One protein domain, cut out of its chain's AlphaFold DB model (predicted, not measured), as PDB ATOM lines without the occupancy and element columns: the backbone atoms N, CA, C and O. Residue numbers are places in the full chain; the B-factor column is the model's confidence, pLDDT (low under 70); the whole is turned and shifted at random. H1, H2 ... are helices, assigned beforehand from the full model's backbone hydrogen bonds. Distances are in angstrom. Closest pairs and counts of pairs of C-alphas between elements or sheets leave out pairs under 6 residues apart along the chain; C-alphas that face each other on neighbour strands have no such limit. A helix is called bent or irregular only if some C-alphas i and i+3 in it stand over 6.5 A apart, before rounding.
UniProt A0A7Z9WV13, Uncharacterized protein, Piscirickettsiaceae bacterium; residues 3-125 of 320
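Overview. This is residues 3 to 125 of the 320 residues of an uncharacterized protein of Piscirickettsiaceae bacterium (UniProt A0A7Z9WV13). The long helices H5 and H3 form the middle of an all-helix body; H5 folds back into H6 and H3 into H4, and these two shorter helices cover one side, meeting near H4's beginning and H6's end. The bent helix H1 lies loosely over the other side, and the short H2 caps one end. The printed part has 123 residues with six named helices, H1 to H6 in chain order, and no named strand. It is compact, with a radius of gyration of the C-alphas of 14.2 A, and spans 42 by 28 by 23 A.

Along the chain. H5, residues 82 to 102, runs 29.6 A from C-alpha 82 at (-17.431, -18.395, 50.775) to C-alpha 102 at (-21.343, -31.326, 24.424); it is irregular, with C-alphas 84 and 87 7.2 A apart. H6, residues 110 to 124, measures 21.0 A and ends at C-alpha 124 at (-23.500, -12.774, 36.556). H3, residues 40 to 59, measures 28.0 A, and H4, residues 64 to 77, 20.1 A. H1, residues 9 to 29, was assigned as one helix by its hydrogen bonds but is bent, with C-alphas 18 and 21 6.7 A apart; its arms are H1a, residues 9 to 18, and H1b, residues 21 to 29. H1a begins at C-alpha 9 at (-33.109, -41.194, 34.991). H2 is residues 34 to 38.

Arrangement. H4, H5 and H6 form an up and down bundle, each running against the one before. H5 and H6, a helical hairpin, touch at a shallow tilt of 14 degrees, the closest C-alphas being those of Val 100 and Arg 112, 7.1 A apart. H4 and H5 only just touch, with 3 pairs of C-alphas within 8 A, and only at the corner, Arg 76 to Leu 82 at 7.0 A. H4 and H6 only just touch, also with 3 pairs, the closest C-alphas being those of Glu 65 and Leu 122, 5.9 A apart, at a steep tilt of 40 degrees. H3 and H4, the other helical hairpin, touch at a shallow tilt of 15 degrees, closest at the C-alphas of Val 53 and Pro 64, 4.8 A apart. H3 touches H6 with residues 57 to 59 alone, the C-alphas of Leu 57 and Val 115 being closest at 5.5 A. H3 and H5 are near each other. H1b and H5 are close but not clearly touching, with the C-alphas of Phe 23 and Leu 92 closest at 7.3 A; H1b and H3 are apart. H1a touches no helix but is near H3. H2 touches H1b only at the corner, Gln 28 to Ala 37 at 6.1 A between C-alphas. Every O i to N i+4 pair is within hydrogen-bond range in H1a, H1b, H2, H3, H4 and H6, and 15 of 17 are in H5.

Size, cuts and confidence. The two C-alphas farthest apart, those of Gln 38 and Gly 109, are 42.6 A apart. The printed part has no cut. The link from H5 to H6 is short, and the other links between helices are tight. The mean pLDDT of the printed part is 80.7; residues 3 to 9, 11 to 12, 104 to 107 and 110 are under 70.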
ATOM      1  N   GLU A   3     -37.279 -38.080  39.195       41.12
ATOM      2  CA  GLU A   3     -38.661 -37.625  38.924       41.12
ATOM      3  C   GLU A   3     -38.922 -36.164  39.316       41.12
ATOM      4  O   GLU A   3     -39.785 -35.536  38.721       41.12
ATOM      5  N   LYS A   4     -38.168 -35.612  40.278       44.28
ATOM      6  CA  LYS A   4     -38.292 -34.209  40.716       44.28
ATOM      7  C   LYS A   4     -37.483 -33.232  39.854       44.28
ATOM      8  O   LYS A   4     -37.580 -32.035  40.060       44.28
ATOM      9  N   LEU A   5     -36.641 -33.739  38.951       45.22
ATOM     10  CA  LEU A   5     -35.712 -32.932  38.162       45.22
ATOM     11  C   LEU A   5     -36.104 -32.852  36.687       45.22
ATOM     12  O   LEU A   5     -35.282 -32.383  35.927       45.22
ATOM     13  N   GLY A   6     -37.249 -33.389  36.244       52.88
ATOM     14  CA  GLY A   6     -37.654 -33.386  34.823       52.88
ATOM     15  C   GLY A   6     -36.754 -34.189  33.863       52.88
ATOM     16  O   GLY A   6     -37.119 -34.431  32.716       52.88
ATOM     17  N   LEU A   7     -35.591 -34.648  34.328       58.78
ATOM     18  CA  LEU A   7     -34.624 -35.437  33.579       58.78
ATOM     19  C   LEU A   7     -35.051 -36.897  33.479       58.78
ATOM     20  O   LEU A   7     -35.492 -37.516  34.457       58.78
ATOM     21  N   THR A   8     -34.775 -37.529  32.334       69.38
ATOM     22  CA  THR A   8     -34.769 -38.990  32.323       69.38
ATOM     23  C   THR A   8     -33.752 -39.468  33.358       69.38
ATOM     24  O   THR A   8     -32.692 -38.872  33.566       69.38
ATOM     25  N   ARG A   9     -34.036 -40.598  34.014       66.88
ATOM     26  CA  ARG A   9     -33.109 -41.194  34.991       66.88
ATOM     27  C   ARG A   9     -31.684 -41.321  34.429       66.88
ATOM     28  O   ARG A   9     -30.718 -41.181  35.175       66.88
ATOM     29  N   LYS A  10     -31.564 -41.564  33.119       72.06
ATOM     30  CA  LYS A  10     -30.301 -41.643  32.379       72.06
ATOM     31  C   LYS A  10     -29.572 -40.295  32.327       72.06
ATOM     32  O   LYS A  10     -28.398 -40.259  32.674       72.06
ATOM     33  N   GLU A  11     -30.242 -39.211  31.948       68.19
ATOM     34  CA  GLU A  11     -29.643 -37.867  31.892       68.19
ATOM     35  C   GLU A  11     -29.259 -37.353  33.276       68.19
ATOM     36  O   GLU A  11     -28.142 -36.877  33.448       68.19
ATOM     37  N   ALA A  12     -30.117 -37.554  34.282       69.81
ATOM     38  CA  ALA A  12     -29.799 -37.209  35.668       69.81
ATOM     39  C   ALA A  12     -28.537 -37.934  36.154       69.81
ATOM     40  O   ALA A  12     -27.694 -37.338  36.815       69.81
ATOM     41  N   THR A  13     -28.381 -39.212  35.794       74.88
ATOM     42  CA  THR A  13     -27.200 -40.002  36.173       74.88
ATOM     43  C   THR A  13     -25.950 -39.482  35.466       74.88
ATOM     44  O   THR A  13     -24.929 -39.285  36.110       74.88
ATOM     45  N   ILE A  14     -26.039 -39.193  34.163       78.31
ATOM     46  CA  ILE A  14     -24.920 -38.659  33.378       78.31
ATOM     47  C   ILE A  14     -24.486 -37.288  33.908       78.31
ATOM     48  O   ILE A  14     -23.293 -37.055  34.074       78.31
ATOM     49  N   LEU A  15     -25.439 -36.400  34.189       80.25
ATOM     50  CA  LEU A  15     -25.175 -35.074  34.733       80.25
ATOM     51  C   LEU A  15     -24.518 -35.160  36.113       80.25
ATOM     52  O   LEU A  15     -23.499 -34.514  36.356       80.25
ATOM     53  N   LEU A  16     -25.071 -35.988  37.006       80.31
ATOM     54  CA  LEU A  16     -24.506 -36.208  38.334       80.31
ATOM     55  C   LEU A  16     -23.076 -36.745  38.238       80.31
ATOM     56  O   LEU A  16     -22.182 -36.187  38.867       80.31
ATOM     57  N   ASP A  17     -22.846 -37.774  37.425       83.94
ATOM     58  CA  ASP A  17     -21.537 -38.418  37.298       83.94
ATOM     59  C   ASP A  17     -20.489 -37.513  36.633       83.94
ATOM     60  O   ASP A  17     -19.318 -37.548  37.019       83.94
ATOM     61  N   ALA A  18     -20.893 -36.708  35.646       85.25
ATOM     62  CA  ALA A  18     -19.989 -35.847  34.888       85.25
ATOM     63  C   ALA A  18     -19.700 -34.512  35.584       85.25
ATOM     64  O   ALA A  18     -18.580 -34.011  35.483       85.25
ATOM     65  N   VAL A  19     -20.689 -33.939  36.277       87.62
ATOM     66  CA  VAL A  19     -20.602 -32.586  36.845       87.62
ATOM     67  C   VAL A  19     -20.488 -32.625  38.361       87.62
ATOM     68  O   VAL A  19     -19.517 -32.105  38.886       87.62
ATOM     69  N   LEU A  20     -21.418 -33.246  39.090       86.50
ATOM     70  CA  LEU A  20     -21.456 -33.132  40.558       86.50
ATOM     71  C   LEU A  20     -20.484 -34.077  41.278       86.50
ATOM     72  O   LEU A  20     -19.785 -33.663  42.200       86.50
ATOM     73  N   VAL A  21     -20.394 -35.342  40.865       88.12
ATOM     74  CA  VAL A  21     -19.572 -36.369  41.530       88.12
ATOM     75  C   VAL A  21     -18.083 -35.993  41.632       88.12
ATOM     76  O   VAL A  21     -17.499 -36.247  42.691       88.12
ATOM     77  N   PRO A  22     -17.433 -35.395  40.610       90.75
ATOM     78  CA  PRO A  22     -16.051 -34.935  40.733       90.75
ATOM     79  C   PRO A  22     -15.856 -33.911  41.858       90.75
ATOM     80  O   PRO A  22     -14.890 -34.018  42.615       90.75
ATOM     81  N   PHE A  23     -16.795 -32.975  42.015       89.44
ATOM     82  CA  PHE A  23     -16.748 -31.945  43.055       89.44
ATOM     83  C   PHE A  23     -17.072 -32.525  44.426       89.44
ATOM     84  O   PHE A  23     -16.334 -32.277  45.368       89.44
ATOM     85  N   ILE A  24     -18.071 -33.405  44.526       86.69
ATOM     86  CA  ILE A  24     -18.380 -34.142  45.762       86.69
ATOM     87  C   ILE A  24     -17.142 -34.876  46.281       86.69
ATOM     88  O   ILE A  24     -16.806 -34.769  47.458       86.69
ATOM     89  N   LYS A  25     -16.431 -35.598  45.407       88.62
ATOM     90  CA  LYS A  25     -15.195 -36.302  45.781       88.62
ATOM     91  C   LYS A  25     -14.104 -35.337  46.230       88.62
ATOM     92  O   LYS A  25     -13.417 -35.628  47.203       88.62
ATOM     93  N   LYS A  26     -13.952 -34.207  45.532       88.69
ATOM     94  CA  LYS A  26     -13.008 -33.154  45.907       88.69
ATOM     95  C   LYS A  26     -13.337 -32.611  47.302       88.69
ATOM     96  O   LYS A  26     -12.486 -32.699  48.181       88.69
ATOM     97  N   TRP A  27     -14.571 -32.166  47.528       86.19
ATOM     98  CA  TRP A  27     -15.051 -31.595  48.790       86.19
ATOM     99  C   TRP A  27     -14.974 -32.575  49.960       86.19
ATOM    100  O   TRP A  27     -14.574 -32.197  51.052       86.19
ATOM    101  N   GLN A  28     -15.233 -33.865  49.743       83.56
ATOM    102  CA  GLN A  28     -15.045 -34.886  50.784       83.56
ATOM    103  C   GLN A  28     -13.591 -35.028  51.257       83.56
ATOM    104  O   GLN A  28     -13.349 -35.525  52.355       83.56
ATOM    105  N   THR A  29     -12.625 -34.635  50.426       85.19
ATOM    106  CA  THR A  29     -11.193 -34.688  50.752       85.19
ATOM    107  C   THR A  29     -10.595 -33.326  51.092       85.19
ATOM    108  O   THR A  29      -9.457 -33.270  51.558       85.19
ATOM    109  N   ASP A  30     -11.337 -32.244  50.865       83.50
ATOM    110  CA  ASP A  30     -10.876 -30.886  51.108       83.50
ATOM    111  C   ASP A  30     -11.057 -30.528  52.595       83.50
ATOM    112  O   ASP A  30     -12.177 -30.603  53.110       83.50
ATOM    113  N   PRO A  31      -9.989 -30.128  53.311       82.81
ATOM    114  CA  PRO A  31     -10.071 -29.756  54.721       82.81
ATOM    115  C   PRO A  31     -11.079 -28.641  55.014       82.81
ATOM    116  O   PRO A  31     -11.640 -28.617  56.106       82.81
ATOM    117  N   HIS A  32     -11.327 -27.742  54.059       80.44
ATOM    118  CA  HIS A  32     -12.280 -26.649  54.234       80.44
ATOM    119  C   HIS A  32     -13.723 -27.156  54.199       80.44
ATOM    120  O   HIS A  32     -14.558 -26.682  54.954       80.44
ATOM    121  N   PHE A  33     -14.008 -28.185  53.402       79.06
ATOM    122  CA  PHE A  33     -15.328 -28.819  53.335       79.06
ATOM    123  C   PHE A  33     -15.492 -29.972  54.331       79.06
ATOM    124  O   PHE A  33     -16.571 -30.558  54.428       79.06
ATOM    125  N   ALA A  34     -14.452 -30.296  55.103       79.12
ATOM    126  CA  ALA A  34     -14.507 -31.357  56.099       79.12
ATOM    127  C   ALA A  34     -15.583 -31.093  57.167       79.12
ATOM    128  O   ALA A  34     -16.193 -32.048  57.637       79.12
ATOM    129  N   ALA A  35     -15.842 -29.825  57.511       73.69
ATOM    130  CA  ALA A  35     -16.931 -29.438  58.410       73.69
ATOM    131  C   ALA A  35     -18.309 -29.751  57.797       73.69
ATOM    132  O   ALA A  35     -19.114 -30.435  58.426       73.69
ATOM    133  N   LEU A  36     -18.522 -29.368  56.531       71.69
ATOM    134  CA  LEU A  36     -19.740 -29.692  55.780       71.69
ATOM    135  C   LEU A  36     -19.947 -31.212  55.684       71.69
ATOM    136  O   LEU A  36     -21.053 -31.697  55.857       71.69
ATOM    137  N   ALA A  37     -18.883 -31.981  55.442       71.69
ATOM    138  CA  ALA A  37     -18.959 -33.435  55.299       71.69
ATOM    139  C   ALA A  37     -19.141 -34.194  56.631       71.69
ATOM    140  O   ALA A  37     -19.571 -35.353  56.616       71.69
ATOM    141  N   GLN A  38     -18.793 -33.582  57.769       79.31
ATOM    142  CA  GLN A  38     -19.007 -34.161  59.101       79.31
ATOM    143  C   GLN A  38     -20.481 -34.113  59.503       79.31
ATOM    144  O   GLN A  38     -20.987 -35.090  60.063       79.31
ATOM    145  N   ASP A  39     -21.178 -33.033  59.152       81.94
ATOM    146  CA  ASP A  39     -22.628 -32.953  59.274       81.94
ATOM    147  C   ASP A  39     -23.303 -33.492  58.008       81.94
ATOM    148  O   ASP A  39     -23.536 -32.804  57.014       81.94
ATOM    149  N   ARG A  40     -23.659 -34.777  58.063       80.31
ATOM    150  CA  ARG A  40     -24.344 -35.450  56.958       80.31
ATOM    151  C   ARG A  40     -25.652 -34.767  56.560       80.31
ATOM    152  O   ARG A  40     -25.986 -34.834  55.382       80.31
ATOM    153  N   ALA A  41     -26.393 -34.171  57.494       79.56
ATOM    154  CA  ALA A  41     -27.674 -33.542  57.187       79.56
ATOM    155  C   ALA A  41     -27.461 -32.273  56.351       79.56
ATOM    156  O   ALA A  41     -28.022 -32.178  55.258       79.56
ATOM    157  N   HIS A  42     -26.572 -31.381  56.799       81.06
ATOM    158  CA  HIS A  42     -26.166 -30.197  56.031       81.06
ATOM    159  C   HIS A  42     -25.573 -30.576  54.673       81.06
ATOM    160  O   HIS A  42     -25.944 -30.007  53.650       81.06
ATOM    161  N   PHE A  43     -24.712 -31.598  54.620       82.94
ATOM    162  CA  PHE A  43     -24.153 -32.050  53.348       82.94
ATOM    163  C   PHE A  43     -25.239 -32.495  52.363       82.94
ATOM    164  O   PHE A  43     -25.178 -32.154  51.184       82.94
ATOM    165  N   TYR A  44     -26.247 -33.246  52.817       83.31
ATOM    166  CA  TYR A  44     -27.336 -33.667  51.937       83.31
ATOM    167  C   TYR A  44     -28.239 -32.511  51.507       83.31
ATOM    168  O   TYR A  44     -28.650 -32.515  50.348       83.31
ATOM    169  N   ARG A  45     -28.507 -31.526  52.375       82.94
ATOM    170  CA  ARG A  45     -29.229 -30.298  51.997       82.94
ATOM    171  C   ARG A  45     -28.473 -29.512  50.939       82.94
ATOM    172  O   ARG A  45     -29.016 -29.248  49.873       82.94
ATOM    173  N   PHE A  46     -27.188 -29.272  51.169       86.81
ATOM    174  CA  PHE A  46     -26.303 -28.650  50.192       86.81
ATOM    175  C   PHE A  46     -26.340 -29.372  48.833       86.81
ATOM    176  O   PHE A  46     -26.499 -28.739  47.791       86.81
ATOM    177  N   LEU A  47     -26.250 -30.708  48.816       85.44
ATOM    178  CA  LEU A  47     -26.345 -31.477  47.570       85.44
ATOM    179  C   LEU A  47     -27.731 -31.412  46.920       85.44
ATOM    180  O   LEU A  47     -27.819 -31.451  45.690       85.44
ATOM    181  N   ALA A  48     -28.796 -31.342  47.718       83.44
ATOM    182  CA  ALA A  48     -30.154 -31.178  47.219       83.44
ATOM    183  C   ALA A  48     -30.318 -29.814  46.539       83.44
ATOM    184  O   ALA A  48     -30.741 -29.779  45.386       83.44
ATOM    185  N   GLU A  49     -29.887 -28.725  47.178       87.38
ATOM    186  CA  GLU A  49     -29.929 -27.379  46.591       87.38
ATOM    187  C   GLU A  49     -29.080 -27.289  45.320       87.38
ATOM    188  O   GLU A  49     -29.538 -26.781  44.300       87.38
ATOM    189  N   MET A  50     -27.890 -27.896  45.305       88.38
ATOM    190  CA  MET A  50     -27.080 -27.999  44.085       88.38
ATOM    191  C   MET A  50     -27.811 -28.735  42.956       88.38
ATOM    192  O   MET A  50     -27.730 -28.336  41.794       88.38
ATOM    193  N   ALA A  51     -28.533 -29.810  43.271       84.56
ATOM    194  CA  ALA A  51     -29.346 -30.506  42.282       84.56
ATOM    195  C   ALA A  51     -30.518 -29.640  41.796       84.56
ATOM    196  O   ALA A  51     -30.819 -29.666  40.602       84.56
ATOM    197  N   HIS A  52     -31.136 -28.855  42.681       84.00
ATOM    198  CA  HIS A  52     -32.191 -27.908  42.328       84.00
ATOM    199  C   HIS A  52     -31.687 -26.792  41.412       84.00
ATOM    200  O   HIS A  52     -32.331 -26.534  40.400       84.00
ATOM    201  N   VAL A  53     -30.503 -26.223  41.662       87.62
ATOM    202  CA  VAL A  53     -29.858 -25.260  40.748       87.62
ATOM    203  C   VAL A  53     -29.710 -25.859  39.351       87.62
ATOM    204  O   VAL A  53     -30.098 -25.242  38.361       87.62
ATOM    205  N   LEU A  54     -29.170 -27.076  39.245       86.81
ATOM    206  CA  LEU A  54     -28.995 -27.724  37.943       86.81
ATOM    207  C   LEU A  54     -30.338 -28.030  37.264       86.81
ATOM    208  O   LEU A  54     -30.460 -27.851  36.054       86.81
ATOM    209  N   GLY A  55     -31.345 -28.455  38.028       82.44
ATOM    210  CA  GLY A  55     -32.706 -28.660  37.529       82.44
ATOM    211  C   GLY A  55     -33.329 -27.368  36.995       82.44
ATOM    212  O   GLY A  55     -33.805 -27.341  35.862       82.44
ATOM    213  N   ALA A  56     -33.240 -26.277  37.757       82.94
ATOM    214  CA  ALA A  56     -33.706 -24.942  37.385       82.94
ATOM    215  C   ALA A  56     -33.026 -24.434  36.104       82.94
ATOM    216  O   ALA A  56     -33.680 -23.948  35.175       82.94
ATOM    217  N   LEU A  57     -31.707 -24.628  36.001       85.44
ATOM    218  CA  LEU A  57     -30.935 -24.293  34.806       85.44
ATOM    219  C   LEU A  57     -31.359 -25.099  33.579       85.44
ATOM    220  O   LEU A  57     -31.293 -24.566  32.476       85.44
ATOM    221  N   LEU A  58     -31.782 -26.354  33.742       84.00
ATOM    222  CA  LEU A  58     -32.195 -27.219  32.635       84.00
ATOM    223  C   LEU A  58     -33.641 -26.956  32.214       84.00
ATOM    224  O   LEU A  58     -33.904 -26.655  31.050       84.00
ATOM    225  N   HIS A  59     -34.568 -26.964  33.167       80.00
ATOM    226  CA  HIS A  59     -36.009 -27.026  32.902       80.00
ATOM    227  C   HIS A  59     -36.725 -25.688  33.070       80.00
ATOM    228  O   HIS A  59     -37.710 -25.436  32.389       80.00
ATOM    229  N   GLY A  60     -36.185 -24.791  33.897       76.69
ATOM    230  CA  GLY A  60     -36.705 -23.424  34.034       76.69
ATOM    231  C   GLY A  60     -37.983 -23.371  34.853       76.69
ATOM    232  O   GLY A  60     -38.701 -22.384  34.799       76.69
ATOM    233  N   GLU A  61     -38.255 -24.449  35.587       72.56
ATOM    234  CA  GLU A  61     -39.400 -24.607  36.480       72.56
ATOM    235  C   GLU A  61     -39.226 -23.817  37.787       72.56
ATOM    236  O   GLU A  61     -40.198 -23.604  38.505       72.56
ATOM    237  N   SER A  62     -38.006 -23.365  38.088       78.44
ATOM    238  CA  SER A  62     -37.692 -22.501  39.225       78.44
ATOM    239  C   SER A  62     -36.542 -21.541  38.908       78.44
ATOM    240  O   SER A  62     -35.843 -21.693  37.899       78.44
ATOM    241  N   ASP A  63     -36.368 -20.533  39.765       79.81
ATOM    242  CA  ASP A  63     -35.304 -19.535  39.651       79.81
ATOM    243  C   ASP A  63     -33.970 -20.108  40.172       79.81
ATOM    244  O   ASP A  63     -33.858 -20.437  41.360       79.81
ATOM    245  N   PRO A  64     -32.951 -20.288  39.309       83.00
ATOM    246  CA  PRO A  64     -31.688 -20.890  39.722       83.00
ATOM    247  C   PRO A  64     -30.920 -20.019  40.726       83.00
ATOM    248  O   PRO A  64     -30.170 -20.568  41.532       83.00
ATOM    249  N   GLU A  65     -31.113 -18.697  40.713       83.81
ATOM    250  CA  GLU A  65     -30.510 -17.757  41.660       83.81
ATOM    251  C   GLU A  65     -30.983 -17.998  43.104       83.81
ATOM    252  O   GLU A  65     -30.158 -18.002  44.017       83.81
ATOM    253  N   SER A  66     -32.272 -18.287  43.311       78.75
ATOM    254  CA  SER A  66     -32.828 -18.616  44.635       78.75
ATOM    255  C   SER A  66     -32.167 -19.860  45.246       78.75
ATOM    256  O   SER A  66     -31.586 -19.802  46.335       78.75
ATOM    257  N   HIS A  67     -32.135 -20.971  44.503       84.62
ATOM    258  CA  HIS A  67     -31.467 -22.197  44.959       84.62
ATOM    259  C   HIS A  67     -29.963 -21.995  45.166       84.62
ATOM    260  O   HIS A  67     -29.363 -22.565  46.074       84.62
ATOM    261  N   TRP A  68     -29.335 -21.149  44.351       88.19
ATOM    262  CA  TRP A  68     -27.929 -20.801  44.514       88.19
ATOM    263  C   TRP A  68     -27.662 -19.985  45.785       88.19
ATOM    264  O   TRP A  68     -26.637 -20.183  46.443       88.19
ATOM    265  N   GLY A  69     -28.605 -19.129  46.184       82.25
ATOM    266  CA  GLY A  69     -28.612 -18.474  47.490       82.25
ATOM    267  C   GLY A  69     -28.624 -19.484  48.641       82.25
ATOM    268  O   GLY A  69     -27.791 -19.389  49.545       82.25
ATOM    269  N   ASN A  70     -29.478 -20.508  48.566       82.88
ATOM    270  CA  ASN A  70     -29.545 -21.571  49.578       82.88
ATOM    271  C   ASN A  70     -28.253 -22.397  49.643       82.88
ATOM    272  O   ASN A  70     -27.752 -22.669  50.732       82.88
ATOM    273  N   VAL A  71     -27.651 -22.726  48.492       87.12
ATOM    274  CA  VAL A  71     -26.319 -23.355  48.439       87.12
ATOM    275  C   VAL A  71     -25.305 -22.529  49.237       87.12
ATOM    276  O   VAL A  71     -24.558 -23.080  50.046       87.12
ATOM    277  N   CYS A  72     -25.285 -21.208  49.044       85.50
ATOM    278  CA  CYS A  72     -24.377 -20.324  49.774       85.50
ATOM    279  C   CYS A  72     -24.690 -20.283  51.279       85.50
ATOM    280  O   CYS A  72     -23.762 -20.248  52.092       85.50
ATOM    281  N   ARG A  73     -25.974 -20.317  51.656       83.06
ATOM    282  CA  ARG A  73     -26.432 -20.357  53.054       83.06
ATOM    283  C   ARG A  73     -25.957 -21.621  53.770       83.06
ATOM    284  O   ARG A  73     -25.364 -21.509  54.838       83.06
ATOM    285  N   GLU A  74     -26.110 -22.793  53.155       84.62
ATOM    286  CA  GLU A  74     -25.657 -24.068  53.735       84.62
ATOM    287  C   GLU A  74     -24.133 -24.103  53.937       84.62
ATOM    288  O   GLU A  74     -23.651 -24.615  54.947       84.62
ATOM    289  N   ILE A  75     -23.357 -23.519  53.016       84.31
ATOM    290  CA  ILE A  75     -21.895 -23.405  53.162       84.31
ATOM    291  C   ILE A  75     -21.535 -22.509  54.356       84.31
ATOM    292  O   ILE A  75     -20.638 -22.844  55.135       84.31
ATOM    293  N   ARG A  76     -22.232 -21.379  54.527       83.00
ATOM    294  CA  ARG A  76     -22.006 -20.478  55.666       83.00
ATOM    295  C   ARG A  76     -22.411 -21.098  56.993       83.00
ATOM    296  O   ARG A  76     -21.689 -20.914  57.968       83.00
ATOM    297  N   ALA A  77     -23.519 -21.837  57.025       81.44
ATOM    298  CA  ALA A  77     -24.042 -22.464  58.238       81.44
ATOM    299  C   ALA A  77     -23.017 -23.399  58.904       81.44
ATOM    300  O   ALA A  77     -22.973 -23.515  60.125       81.44
ATOM    301  N   VAL A  78     -22.125 -24.007  58.115       82.19
ATOM    302  CA  VAL A  78     -21.039 -24.864  58.619       82.19
ATOM    303  C   VAL A  78     -19.706 -24.131  58.828       82.19
ATOM    304  O   VAL A  78     -18.672 -24.766  59.043       82.19
ATOM    305  N   GLY A  79     -19.713 -22.798  58.760       82.38
ATOM    306  CA  GLY A  79     -18.562 -21.942  59.045       82.38
ATOM    307  C   GLY A  79     -17.486 -21.923  57.958       82.38
ATOM    308  O   GLY A  79     -16.344 -21.560  58.246       82.38
ATOM    309  N   VAL A  80     -17.809 -22.326  56.725       81.19
ATOM    310  CA  VAL A  80     -16.858 -22.292  55.607       81.19
ATOM    311  C   VAL A  80     -16.929 -20.919  54.929       81.19
ATOM    312  O   VAL A  80     -17.992 -20.552  54.425       81.19
ATOM    313  N   PRO A  81     -15.826 -20.145  54.884       80.50
ATOM    314  CA  PRO A  81     -15.820 -18.854  54.203       80.50
ATOM    315  C   PRO A  81     -16.108 -19.032  52.713       80.50
ATOM    316  O   PRO A  81     -15.527 -19.907  52.059       80.50
ATOM    317  N   LEU A  82     -16.998 -18.210  52.157       79.50
ATOM    318  CA  LEU A  82     -17.431 -18.395  50.775       79.50
ATOM    319  C   LEU A  82     -16.306 -18.149  49.770       79.50
ATOM    320  O   LEU A  82     -16.284 -18.773  48.714       79.50
ATOM    321  N   GLU A  83     -15.334 -17.307  50.108       81.88
ATOM    322  CA  GLU A  83     -14.160 -17.014  49.283       81.88
ATOM    323  C   GLU A  83     -13.338 -18.277  49.008       81.88
ATOM    324  O   GLU A  83     -12.732 -18.411  47.948       81.88
ATOM    325  N   VAL A  84     -13.348 -19.226  49.950       80.62
ATOM    326  CA  VAL A  84     -12.626 -20.499  49.839       80.62
ATOM    327  C   VAL A  84     -13.296 -21.434  48.834       80.62
ATOM    328  O   VAL A  84     -12.619 -22.203  48.155       80.62
ATOM    329  N   VAL A  85     -14.622 -21.362  48.710       81.75
ATOM    330  CA  VAL A  85     -15.413 -22.262  47.855       81.75
ATOM    331  C   VAL A  85     -15.832 -21.620  46.535       81.75
ATOM    332  O   VAL A  85     -16.292 -22.313  45.630       81.75
ATOM    333  N   GLN A  86     -15.682 -20.301  46.406       84.69
ATOM    334  CA  GLN A  86     -16.162 -19.522  45.266       84.69
ATOM    335  C   GLN A  86     -15.575 -20.028  43.945       84.69
ATOM    336  O   GLN A  86     -16.289 -20.168  42.952       84.69
ATOM    337  N   ASP A  87     -14.282 -20.349  43.936       85.25
ATOM    338  CA  ASP A  87     -13.610 -20.879  42.751       85.25
ATOM    339  C   ASP A  87     -14.094 -22.283  42.384       85.25
ATOM    340  O   ASP A  87     -14.177 -22.610  41.198       85.25
ATOM    341  N   ASP A  88     -14.473 -23.094  43.370       87.25
ATOM    342  CA  ASP A  88     -15.039 -24.424  43.146       87.25
ATOM    343  C   ASP A  88     -16.451 -24.337  42.578       87.25
ATOM    344  O   ASP A  88     -16.772 -25.026  41.609       87.25
ATOM    345  N   LEU A  89     -17.272 -23.439  43.113       87.25
ATOM    346  CA  LEU A  89     -18.605 -23.159  42.594       87.25
ATOM    347  C   LEU A  89     -18.548 -22.628  41.151       87.25
ATOM    348  O   LEU A  89     -19.279 -23.108  40.283       87.25
ATOM    349  N   ARG A  90     -17.616 -21.714  40.842       87.12
ATOM    350  CA  ARG A  90     -17.368 -21.249  39.462       87.12
ATOM    351  C   ARG A  90     -16.931 -22.385  38.542       87.12
ATOM    352  O   ARG A  90     -17.421 -22.488  37.417       87.12
ATOM    353  N   GLN A  91     -16.010 -23.234  39.001       89.19
ATOM    354  CA  GLN A  91     -15.552 -24.396  38.237       89.19
ATOM    355  C   GLN A  91     -16.695 -25.376  37.968       89.19
ATOM    356  O   GLN A  91     -16.751 -25.942  36.880       89.19
ATOM    357  N   LEU A  92     -17.620 -25.547  38.912       90.00
ATOM    358  CA  LEU A  92     -18.793 -26.395  38.738       90.00
ATOM    359  C   LEU A  92     -19.733 -25.839  37.669       90.00
ATOM    360  O   LEU A  92     -20.107 -26.572  36.756       90.00
ATOM    361  N   LEU A  93     -20.056 -24.543  37.721       89.75
ATOM    362  CA  LEU A  93     -20.869 -23.892  36.686       89.75
ATOM    363  C   LEU A  93     -20.197 -23.957  35.308       89.75
ATOM    364  O   LEU A  93     -20.872 -24.121  34.292       89.75
ATOM    365  N   HIS A  94     -18.868 -23.869  35.256       90.75
ATOM    366  CA  HIS A  94     -18.122 -24.053  34.013       90.75
ATOM    367  C   HIS A  94     -18.134 -25.509  33.523       90.75
ATOM    368  O   HIS A  94     -18.290 -25.753  32.329       90.75
ATOM    369  N   ALA A  95     -18.018 -26.494  34.416       90.50
ATOM    370  CA  ALA A  95     -18.155 -27.904  34.054       90.50
ATOM    371  C   ALA A  95     -19.563 -28.204  33.514       90.50
ATOM    372  O   ALA A  95     -19.707 -28.914  32.518       90.50
ATOM    373  N   PHE A  96     -20.590 -27.601  34.117       90.44
ATOM    374  CA  PHE A  96     -21.962 -27.676  33.630       90.44
ATOM    375  C   PHE A  96     -22.116 -27.043  32.240       90.44
ATOM    376  O   PHE A  96     -22.672 -27.669  31.342       90.44
ATOM    377  N   GLU A  97     -21.556 -25.854  32.015       91.12
ATOM    378  CA  GLU A  97     -21.522 -25.209  30.696       91.12
ATOM    379  C   GLU A  97     -20.889 -26.102  29.624       91.12
ATOM    380  O   GLU A  97     -21.438 -26.256  28.532       91.12
ATOM    381  N   GLN A  98     -19.737 -26.710  29.928       89.69
ATOM    382  CA  GLN A  98     -19.054 -27.619  29.008       89.69
ATOM    383  C   GLN A  98     -19.899 -28.855  28.705       89.69
ATOM    384  O   GLN A  98     -19.948 -29.294  27.557       89.69
ATOM    385  N   TRP A  99     -20.580 -29.392  29.717       89.88
ATOM    386  CA  TRP A  99     -21.497 -30.512  29.549       89.88
ATOM    387  C   TRP A  99     -22.670 -30.139  28.634       89.88
ATOM    388  O   TRP A  99     -22.902 -30.826  27.640       89.88
ATOM    389  N   VAL A 100     -23.335 -29.002  28.882       86.69
ATOM    390  CA  VAL A 100     -24.405 -28.468  28.015       86.69
ATOM    391  C   VAL A 100     -23.887 -28.257  26.592       86.69
ATOM    392  O   VAL A 100     -24.589 -28.525  25.618       86.69
ATOM    393  N   ALA A 101     -22.634 -27.818  26.444       84.88
ATOM    394  CA  ALA A 101     -22.044 -27.586  25.137       84.88
ATOM    395  C   ALA A 101     -21.797 -28.872  24.323       84.88
ATOM    396  O   ALA A 101     -21.759 -28.809  23.090       84.88
ATOM    397  N   GLN A 102     -21.624 -30.007  25.003       83.25
ATOM    398  CA  GLN A 102     -21.343 -31.326  24.424       83.25
ATOM    399  C   GLN A 102     -22.588 -32.223  24.327       83.25
ATOM    400  O   GLN A 102     -22.522 -33.294  23.722       83.25
ATOM    401  N   ALA A 103     -23.713 -31.809  24.911       79.19
ATOM    402  CA  ALA A 103     -24.966 -32.551  24.932       79.19
ATOM    403  C   ALA A 103     -25.694 -32.493  23.569       79.19
ATOM    404  O   ALA A 103     -26.769 -31.916  23.455       79.19
ATOM    405  N   ASP A 104     -25.109 -33.092  22.527       63.81
ATOM    406  CA  ASP A 104     -25.644 -33.080  21.151       63.81
ATOM    407  C   ASP A 104     -26.985 -33.832  20.994       63.81
ATOM    408  O   ASP A 104     -27.758 -33.524  20.090       63.81
ATOM    409  N   GLU A 105     -27.283 -34.812  21.856       61.62
ATOM    410  CA  GLU A 105     -28.515 -35.624  21.771       61.62
ATOM    411  C   GLU A 105     -29.620 -35.212  22.762       61.62
ATOM    412  O   GLU A 105     -30.767 -35.608  22.565       61.62
ATOM    413  N   ALA A 106     -29.299 -34.453  23.818       59.97
ATOM    414  CA  ALA A 106     -30.220 -34.198  24.937       59.97
ATOM    415  C   ALA A 106     -30.805 -32.775  24.966       59.97
ATOM    416  O   ALA A 106     -31.859 -32.574  25.556       59.97
ATOM    417  N   LEU A 107     -30.142 -31.793  24.345       66.94
ATOM    418  CA  LEU A 107     -30.591 -30.396  24.305       66.94
ATOM    419  C   LEU A 107     -30.407 -29.851  22.886       66.94
ATOM    420  O   LEU A 107     -29.277 -29.648  22.437       66.94
ATOM    421  N   VAL A 108     -31.505 -29.606  22.165       70.50
ATOM    422  CA  VAL A 108     -31.445 -29.211  20.747       70.50
ATOM    423  C   VAL A 108     -31.942 -27.780  20.557       70.50
ATOM    424  O   VAL A 108     -33.024 -27.413  21.000       70.50
ATOM    425  N   GLY A 109     -31.168 -26.965  19.833       70.31
ATOM    426  CA  GLY A 109     -31.612 -25.650  19.362       70.31
ATOM    427  C   GLY A 109     -31.925 -24.653  20.484       70.31
ATOM    428  O   GLY A 109     -31.015 -24.191  21.172       70.31
ATOM    429  N   GLU A 110     -33.200 -24.283  20.608       69.50
ATOM    430  CA  GLU A 110     -33.700 -23.220  21.494       69.50
ATOM    431  C   GLU A 110     -33.535 -23.572  22.981       69.50
ATOM    432  O   GLU A 110     -33.066 -22.740  23.753       69.50
ATOM    433  N   GLU A 111     -33.752 -24.834  23.365       78.69
ATOM    434  CA  GLU A 111     -33.580 -25.299  24.751       78.69
ATOM    435  C   GLU A 111     -32.144 -25.095  25.245       78.69
ATOM    436  O   GLU A 111     -31.912 -24.583  26.339       78.69
ATOM    437  N   ARG A 112     -31.151 -25.414  24.406       84.25
ATOM    438  CA  ARG A 112     -29.734 -25.208  24.737       84.25
ATOM    439  C   ARG A 112     -29.408 -23.728  24.921       84.25
ATOM    440  O   ARG A 112     -28.662 -23.379  25.835       84.25
ATOM    441  N   ALA A 113     -29.937 -22.863  24.057       83.38
ATOM    442  CA  ALA A 113     -29.734 -21.424  24.178       83.38
ATOM    443  C   ALA A 113     -30.346 -20.887  25.483       83.38
ATOM    444  O   ALA A 113     -29.736 -20.051  26.144       83.38
ATOM    445  N   ASP A 114     -31.500 -21.408  25.895       83.81
ATOM    446  CA  ASP A 114     -32.185 -21.007  27.127       83.81
ATOM    447  C   ASP A 114     -31.444 -21.449  28.381       83.81
ATOM    448  O   ASP A 114     -31.324 -20.678  29.335       83.81
ATOM    449  N   VAL A 115     -30.915 -22.676  28.387       86.44
ATOM    450  CA  VAL A 115     -30.044 -23.162  29.469       86.44
ATOM    451  C   VAL A 115     -28.809 -22.270  29.597       86.44
ATOM    452  O   VAL A 115     -28.478 -21.828  30.695       86.44
ATOM    453  N   LEU A 116     -28.148 -21.947  28.480       87.75
ATOM    454  CA  LEU A 116     -26.962 -21.087  28.493       87.75
ATOM    455  C   LEU A 116     -27.285 -19.659  28.952       87.75
ATOM    456  O   LEU A 116     -26.528 -19.107  29.742       87.75
ATOM    457  N   ARG A 117     -28.427 -19.085  28.547       85.75
ATOM    458  CA  ARG A 117     -28.872 -17.764  29.026       85.75
ATOM    459  C   ARG A 117     -29.105 -17.742  30.537       85.75
ATOM    460  O   ARG A 117     -28.673 -16.806  31.207       85.75
ATOM    461  N   ARG A 118     -29.767 -18.765  31.085       88.38
ATOM    462  CA  ARG A 118     -29.964 -18.908  32.540       88.38
ATOM    463  C   ARG A 118     -28.638 -19.099  33.268       88.38
ATOM    464  O   ARG A 118     -28.420 -18.505  34.315       88.38
ATOM    465  N   LEU A 119     -27.723 -19.868  32.685       89.12
ATOM    466  CA  LEU A 119     -26.389 -20.062  33.240       89.12
ATOM    467  C   LEU A 119     -25.561 -18.771  33.236       89.12
ATOM    468  O   LEU A 119     -24.857 -18.499  34.202       89.12
ATOM    469  N   GLU A 120     -25.635 -17.968  32.175       86.19
ATOM    470  CA  GLU A 120     -24.988 -16.654  32.111       86.19
ATOM    471  C   GLU A 120     -25.559 -15.694  33.155       86.19
ATOM    472  O   GLU A 120     -24.780 -15.033  33.843       86.19
ATOM    473  N   ARG A 121     -26.889 -15.666  33.332       85.12
ATOM    474  CA  ARG A 121     -27.537 -14.931  34.430       85.12
ATOM    475  C   ARG A 121     -26.998 -15.369  35.790       85.12
ATOM    476  O   ARG A 121     -26.530 -14.527  36.545       85.12
ATOM    477  N   LEU A 122     -26.978 -16.675  36.056       84.62
ATOM    478  CA  LEU A 122     -26.505 -17.220  37.327       84.62
ATOM    479  C   LEU A 122     -25.015 -16.937  37.574       84.62
ATOM    480  O   LEU A 122     -24.599 -16.712  38.701       84.62
ATOM    481  N   LYS A 123     -24.185 -16.926  36.527       84.69
ATOM    482  CA  LYS A 123     -22.768 -16.538  36.636       84.69
ATOM    483  C   LYS A 123     -22.584 -15.041  36.882       84.69
ATOM    484  O   LYS A 123     -21.601 -14.656  37.509       84.69
ATOM    485  N   ALA A 124     -23.472 -14.215  36.327       77.94
ATOM    486  CA  ALA A 124     -23.500 -12.774  36.556       77.94
ATOM    487  C   ALA A 124     -24.066 -12.426  37.939       77.94
ATOM    488  O   ALA A 124     -23.734 -11.373  38.480       77.94
ATOM    489  N   PHE A 125     -24.873 -13.318  38.517       75.25
ATOM    490  CA  PHE A 125     -25.288 -13.261  39.908       75.25
ATOM    491  C   PHE A 125     -24.043 -13.410  40.792       75.25
ATOM    492  O   PHE A 125     -23.436 -14.482  40.896       75.25
TER     493      PHE A 125